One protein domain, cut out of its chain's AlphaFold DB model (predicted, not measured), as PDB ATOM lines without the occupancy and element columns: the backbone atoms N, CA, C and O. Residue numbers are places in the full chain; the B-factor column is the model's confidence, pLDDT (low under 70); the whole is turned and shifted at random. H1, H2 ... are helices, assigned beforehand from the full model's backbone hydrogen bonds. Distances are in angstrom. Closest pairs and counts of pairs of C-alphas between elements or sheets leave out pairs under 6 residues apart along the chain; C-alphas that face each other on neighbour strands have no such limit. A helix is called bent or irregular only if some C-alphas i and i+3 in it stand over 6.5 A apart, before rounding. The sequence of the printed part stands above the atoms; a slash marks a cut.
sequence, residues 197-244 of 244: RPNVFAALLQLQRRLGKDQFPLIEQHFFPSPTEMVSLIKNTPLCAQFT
ATOM      1  N   ARG A 197      17.579 -14.865 -40.028       90.50
ATOM      2  CA  ARG A 197      17.996 -15.936 -40.957       90.50
ATOM      3  C   ARG A 197      17.360 -17.300 -40.634       90.50
ATOM      4  O   ARG A 197      16.897 -17.940 -41.580       90.50
ATOM      5  N   PRO A 198      17.260 -17.746 -39.361       93.38
ATOM      6  CA  PRO A 198      16.597 -19.011 -39.037       93.38
ATOM      7  C   PRO A 198      15.116 -19.031 -39.429       93.38
ATOM      8  O   PRO A 198      14.618 -20.063 -39.870       93.38
ATOM      9  N   ASN A 199      14.421 -17.893 -39.333       93.62
ATOM     10  CA  ASN A 199      13.021 -17.778 -39.741       93.62
ATOM     11  C   ASN A 199      12.865 -17.962 -41.261       93.62
ATOM     12  O   ASN A 199      12.008 -18.719 -41.718       93.62
ATOM     13  N   VAL A 200      13.748 -17.346 -42.055       95.50
ATOM     14  CA  VAL A 200      13.781 -17.560 -43.514       95.50
ATOM     15  C   VAL A 200      14.111 -19.018 -43.841       95.50
ATOM     16  O   VAL A 200      13.457 -19.627 -44.689       95.50
ATOM     17  N   PHE A 201      15.078 -19.613 -43.140       96.31
ATOM     18  CA  PHE A 201      15.451 -21.014 -43.340       96.31
ATOM     19  C   PHE A 201      14.309 -21.983 -42.992       96.31
ATOM     20  O   PHE A 201      14.098 -22.972 -43.692       96.31
ATOM     21  N   ALA A 202      13.500 -21.673 -41.975       96.31
ATOM     22  CA  ALA A 202      12.306 -22.447 -41.647       96.31
ATOM     23  C   ALA A 202      11.287 -22.470 -42.804       96.31
ATOM     24  O   ALA A 202      10.695 -23.517 -43.074       96.31
ATOM     25  N   ALA A 203      11.124 -21.363 -43.539       96.75
ATOM     26  CA  ALA A 203      10.291 -21.334 -44.743       96.75
ATOM     27  C   ALA A 203      10.866 -22.217 -45.870       96.75
ATOM     28  O   ALA A 203      10.116 -22.912 -46.560       96.75
ATOM     29  N   LEU A 204      12.196 -22.266 -46.021       97.69
ATOM     30  CA  LEU A 204      12.857 -23.178 -46.965       97.69
ATOM     31  C   LEU A 204      12.656 -24.650 -46.574       97.69
ATOM     32  O   LEU A 204      12.393 -25.485 -47.439       97.69
ATOM     33  N   LEU A 205      12.708 -24.975 -45.279       97.50
ATOM     34  CA  LEU A 205      12.409 -26.322 -44.778       97.50
ATOM     35  C   LEU A 205      10.961 -26.733 -45.068       97.50
ATOM     36  O   LEU A 205      10.709 -27.879 -45.443       97.50
ATOM     37  N   GLN A 206       9.998 -25.817 -44.931       97.25
ATOM     38  CA  GLN A 206       8.607 -26.084 -45.317       97.25
ATOM     39  C   GLN A 206       8.485 -26.391 -46.815       97.25
ATOM     40  O   GLN A 206       7.774 -27.323 -47.197       97.25
ATOM     41  N   LEU A 207       9.214 -25.656 -47.659       97.75
ATOM     42  CA  LEU A 207       9.252 -25.910 -49.096       97.75
ATOM     43  C   LEU A 207       9.862 -27.283 -49.415       97.75
ATOM     44  O   LEU A 207       9.273 -28.036 -50.190       97.75
ATOM     45  N   GLN A 208      10.972 -27.648 -48.764       98.00
ATOM     46  CA  GLN A 208      11.589 -28.968 -48.912       98.00
ATOM     47  C   GLN A 208      10.634 -30.100 -48.521       98.00
ATOM     48  O   GLN A 208      10.533 -31.090 -49.240       98.00
ATOM     49  N   ARG A 209       9.908 -29.964 -47.403       97.88
ATOM     50  CA  ARG A 209       8.927 -30.974 -46.956       97.88
ATOM     51  C   ARG A 209       7.807 -31.179 -47.973       97.88
ATOM     52  O   ARG A 209       7.309 -32.290 -48.103       97.88
ATOM     53  N   ARG A 210       7.420 -30.119 -48.689       98.38
ATOM     54  CA  ARG A 210       6.368 -30.166 -49.711       98.38
ATOM     55  C   ARG A 210       6.851 -30.744 -51.041       98.38
ATOM     56  O   ARG A 210       6.085 -31.439 -51.696       98.38
ATOM     57  N   LEU A 211       8.074 -30.422 -51.461       98.19
ATOM     58  CA  LEU A 211       8.610 -30.806 -52.776       98.19
ATOM     59  C   LEU A 211       9.446 -32.095 -52.751       98.19
ATOM     60  O   LEU A 211       9.664 -32.700 -53.795       98.19
ATOM     61  N   GLY A 212       9.907 -32.520 -51.576       97.62
ATOM     62  CA  GLY A 212      10.859 -33.617 -51.419       97.62
ATOM     63  C   GLY A 212      12.313 -33.161 -51.576       97.62
ATOM     64  O   GLY A 212      12.614 -32.147 -52.210       97.62
ATOM     65  N   LYS A 213      13.238 -33.927 -50.982       97.38
ATOM     66  CA  LYS A 213      14.677 -33.611 -50.977       97.38
ATOM     67  C   LYS A 213      15.304 -33.655 -52.372       97.38
ATOM     68  O   LYS A 213      16.209 -32.873 -52.634       97.38
ATOM     69  N   ASP A 214      14.792 -34.506 -53.258       97.31
ATOM     70  CA  ASP A 214      15.321 -34.655 -54.617       97.31
ATOM     71  C   ASP A 214      15.015 -33.432 -55.494       97.31
ATOM     72  O   ASP A 214      15.838 -33.032 -56.311       97.31
ATOM     73  N   GLN A 215      13.843 -32.808 -55.309       97.94
ATOM     74  CA  GLN A 215      13.428 -31.619 -56.066       97.94
ATOM     75  C   GLN A 215      13.894 -30.316 -55.414       97.94
ATOM     76  O   GLN A 215      14.117 -29.318 -56.099       97.94
ATOM     77  N   PHE A 216      14.033 -30.309 -54.087       98.12
ATOM     78  CA  PHE A 216      14.505 -29.156 -53.332       98.12
ATOM     79  C   PHE A 216      15.604 -29.578 -52.337       98.12
ATOM     80  O   PHE A 216      15.336 -29.771 -51.142       98.12
ATOM     81  N   PRO A 217      16.853 -29.748 -52.811       97.12
ATOM     82  CA  PRO A 217      17.973 -30.205 -51.991       97.12
ATOM     83  C   PRO A 217      18.502 -29.070 -51.100       97.12
ATOM     84  O   PRO A 217      19.509 -28.429 -51.388       97.12
ATOM     85  N   LEU A 218      17.792 -28.796 -50.005       96.94
ATOM     86  CA  LEU A 218      18.227 -27.875 -48.960       96.94
ATOM     87  C   LEU A 218      19.319 -28.524 -48.101       96.94
ATOM     88  O   LEU A 218      19.181 -29.683 -47.701       96.94
ATOM     89  N   ILE A 219      20.373 -27.758 -47.805       94.69
ATOM     90  CA  ILE A 219      21.461 -28.167 -46.912       94.69
ATOM     91  C   ILE A 219      20.922 -28.558 -45.532       94.69
ATOM     92  O   ILE A 219      19.987 -27.943 -45.020       94.69
ATOM     93  N   GLU A 220      21.517 -29.578 -44.920       90.75
ATOM     94  CA  GLU A 220      21.205 -29.929 -43.540       90.75
ATOM     95  C   GLU A 220      21.768 -28.868 -42.590       90.75
ATOM     96  O   GLU A 220      22.949 -28.525 -42.638       90.75
ATOM     97  N   GLN A 221      20.904 -28.325 -41.737       90.94
ATOM     98  CA  GLN A 221      21.265 -27.301 -40.769       90.94
ATOM     99  C   GLN A 221      20.545 -27.567 -39.449       90.94
ATOM    100  O   GLN A 221      19.350 -27.866 -39.424       90.94
ATOM    101  N   HIS A 222      21.275 -27.402 -38.349       89.62
ATOM    102  CA  HIS A 222      20.734 -27.457 -36.997       89.62
ATOM    103  C   HIS A 222      20.561 -26.038 -36.453       89.62
ATOM    104  O   HIS A 222      21.441 -25.189 -36.613       89.62
ATOM    105  N   PHE A 223      19.422 -25.780 -35.815       91.44
ATOM    106  CA  PHE A 223      19.173 -24.546 -35.077       91.44
ATOM    107  C   PHE A 223      19.324 -24.824 -33.584       91.44
ATOM    108  O   PHE A 223      18.717 -25.763 -33.074       91.44
ATOM    109  N   PHE A 224      20.098 -23.983 -32.903       90.25
ATOM    110  CA  PHE A 224      20.248 -24.009 -31.455       90.25
ATOM    111  C   PHE A 224      19.765 -22.665 -30.899       90.25
ATOM    112  O   PHE A 224      20.326 -21.634 -31.275       90.25
ATOM    113  N   PRO A 225      18.748 -22.638 -30.020       88.56
ATOM    114  CA  PRO A 225      18.274 -21.403 -29.399       88.56
ATOM    115  C   PRO A 225      19.300 -20.812 -28.425       88.56
ATOM    116  O   PRO A 225      19.257 -19.616 -28.145       88.56
ATOM    117  N   SER A 226      20.221 -21.631 -27.902       85.25
ATOM    118  CA  SER A 226      21.285 -21.186 -27.005       85.25
ATOM    119  C   SER A 226      22.600 -21.947 -27.233       85.25
ATOM    120  O   SER A 226      22.574 -23.110 -27.646       85.25
ATOM    121  N   PRO A 227      23.760 -21.341 -26.907       82.31
ATOM    122  CA  PRO A 227      25.058 -22.017 -26.997       82.31
ATOM    123  C   PRO A 227      25.179 -23.256 -26.102       82.31
ATOM    124  O   PRO A 227      25.925 -24.177 -26.424       82.31
ATOM    125  N   THR A 228      24.440 -23.306 -24.990       83.69
ATOM    126  CA  THR A 228      24.465 -24.427 -24.037       83.69
ATOM    127  C   THR A 228      24.060 -25.745 -24.698       83.69
ATOM    128  O   THR A 228      24.598 -26.801 -24.370       83.69
ATOM    129  N   GLU A 229      23.156 -25.689 -25.675       79.69
ATOM    130  CA  GLU A 229      22.658 -26.866 -26.390       79.69
ATOM    131  C   GLU A 229      23.620 -27.374 -27.477       79.69
ATOM    132  O   GLU A 229      23.458 -28.486 -27.975       79.69
ATOM    133  N   MET A 230      24.659 -26.605 -27.827       76.56
ATOM    134  CA  MET A 230      25.590 -26.961 -28.906       76.56
ATOM    135  C   MET A 230      26.597 -28.058 -28.512       76.56
ATOM    136  O   MET A 230      27.143 -28.746 -29.375       76.56
ATOM    137  N   VAL A 231      26.857 -28.243 -27.212       69.88
ATOM    138  CA  VAL A 231      27.995 -29.032 -26.688       69.88
ATOM    139  C   VAL A 231      27.888 -30.538 -26.990       69.88
ATOM    140  O   VAL A 231      28.901 -31.242 -27.022       69.88
ATOM    141  N   SER A 232      26.687 -31.055 -27.254       65.31
ATOM    142  CA  SER A 232      26.451 -32.484 -27.502       65.31
ATOM    143  C   SER A 232      26.685 -32.924 -28.956       65.31
ATOM    144  O   SER A 232      26.995 -34.094 -29.176       65.31
ATOM    145  N   LEU A 233      26.594 -32.014 -29.937       63.66
ATOM    146  CA  LEU A 233      26.598 -32.337 -31.376       63.66
ATOM    147  C   LEU A 233      27.961 -32.176 -32.076       63.66
ATOM    148  O   LEU A 233      28.197 -32.801 -33.105       63.66
ATOM    149  N   ILE A 234      28.891 -31.393 -31.522       65.81
ATOM    150  CA  ILE A 234      30.104 -30.938 -32.241       65.81
ATOM    151  C   ILE A 234      31.256 -31.970 -32.223       65.81
ATOM    152  O   ILE A 234      32.398 -31.655 -32.544       65.81
ATOM    153  N   LYS A 235      31.025 -33.232 -31.846       59.41
ATOM    154  CA  LYS A 235      32.165 -34.076 -31.465       59.41
ATOM    155  C   LYS A 235      33.067 -34.586 -32.594       59.41
ATOM    156  O   LYS A 235      34.191 -34.895 -32.242       59.41
ATOM    157  N   ASN A 236      32.691 -34.649 -33.882       58.75
ATOM    158  CA  ASN A 236      33.546 -35.344 -34.875       58.75
ATOM    159  C   ASN A 236      33.476 -34.877 -36.354       58.75
ATOM    160  O   ASN A 236      33.880 -35.629 -37.241       58.75
ATOM    161  N   THR A 237      33.020 -33.659 -36.670       65.56
ATOM    162  CA  THR A 237      32.920 -33.202 -38.077       65.56
ATOM    163  C   THR A 237      33.200 -31.701 -38.207       65.56
ATOM    164  O   THR A 237      32.788 -30.942 -37.329       65.56
ATOM    165  N   PRO A 238      33.880 -31.230 -39.275       79.62
ATOM    166  CA  PRO A 238      33.984 -29.800 -39.548       79.62
ATOM    167  C   PRO A 238      32.585 -29.223 -39.800       79.62
ATOM    168  O   PRO A 238      31.833 -29.732 -40.629       79.62
ATOM    169  N   LEU A 239      32.240 -28.157 -39.078       83.25
ATOM    170  CA  LEU A 239      30.941 -27.489 -39.155       83.25
ATOM    171  C   LEU A 239      31.131 -26.001 -39.460       83.25
ATOM    172  O   LEU A 239      32.075 -25.371 -38.985       83.25
ATOM    173  N   CYS A 240      30.200 -25.427 -40.224       84.81
ATOM    174  CA  CYS A 240      30.080 -23.981 -40.380       84.81
ATOM    175  C   CYS A 240      29.075 -23.456 -39.347       84.81
ATOM    176  O   CYS A 240      27.879 -23.725 -39.453       84.81
ATOM    177  N   ALA A 241      29.558 -22.723 -38.343       85.12
ATOM    178  CA  ALA A 241      28.705 -22.070 -37.354       85.12
ATOM    179  C   ALA A 241      28.334 -20.654 -37.819       85.12
ATOM    180  O   ALA A 241      29.203 -19.874 -38.212       85.12
ATOM    181  N   GLN A 242      27.046 -20.317 -37.753       84.38
ATOM    182  CA  GLN A 242      26.536 -18.979 -38.052       84.38
ATOM    183  C   GLN A 242      25.782 -18.436 -36.841       84.38
ATOM    184  O   GLN A 242      24.819 -19.046 -36.384       84.38
ATOM    185  N   PHE A 243      26.217 -17.278 -36.350       80.69
ATOM    186  CA  PHE A 243      25.585 -16.575 -35.237       80.69
ATOM    187  C   PHE A 243      24.642 -15.485 -35.771       80.69
ATOM    188  O   PHE A 243      24.916 -14.867 -36.807       80.69
ATOM    189  N   THR A 244      23.511 -15.299 -35.091       72.06
ATOM    190  CA  THR A 244      22.437 -14.350 -35.439       72.06
ATOM    191  C   THR A 244      22.421 -13.134 -34.534       72.06
ATOM    192  O   THR A 244      22.695 -13.335 -33.333       72.06
TER     193      THR A 244
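AT A GLANCE: This is residues 197 to 244 of the 244 residues of the protein "CLUMA_CG005411, isoform A" of Clunio marinus (UniProt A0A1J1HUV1). A longer helix, H1, and a short helical turn, H2, lie at opposite ends of a loose, open shape, joined by a long link, residues 212 to 226, that runs through the middle. After H2 the tail, residues 233 to 244, folds back, and its last residue, Thr 244, ends near the first printed residue, Arg 197. The printed part has 48 residues with two named helices, H1 then H2, and no named strand; the class is all helix, though under half of the residues, 21 of 48, are in named elements. The whole is loose, with a radius of gyration of the C-alphas of 12.7 A, and spans 33 by 23 by 14 A.

HOW THE PARTS SIT: H1, residues 197 to 211, and H2, residues 227 to 232, are apart, with no C-alpha of the one within 8 A of the other. In H1 every O i to N i+4 pair is within hydrogen-bond range. In H2 0 of 2 such pairs are, and 1 of 3 O i to N i+3 pairs is. H2 is irregular, but only just: C-alphas 229 and 232 are 6.9 A apart.

IN THESE COORDINATES: H1 begins at C-alpha 197 at (17.996, -15.936, -40.957) and ends at C-alpha 211 at (8.610, -30.806, -52.776), 21.2 A from first to last C-alpha. H2 begins at C-alpha 227 at (25.058, -22.017, -26.997) and measures 10.6 A from first to last C-alpha. The printed part ends at C-alpha 244 at (22.437, -14.350, -35.439), the chain's last residue.

THE WHOLE: The two C-alphas farthest apart are those of Gln 215 and Thr 228, at 34.6 A, while the C-alphas of Arg 197 and Thr 244 are 7.3 A apart. The printed part has no cut. The link from H1 to H2, 15 residues, is long. The mean pLDDT of the printed part is 87.3; residues 231 to 237, of which 231 and 232 belong to H2, are under 70.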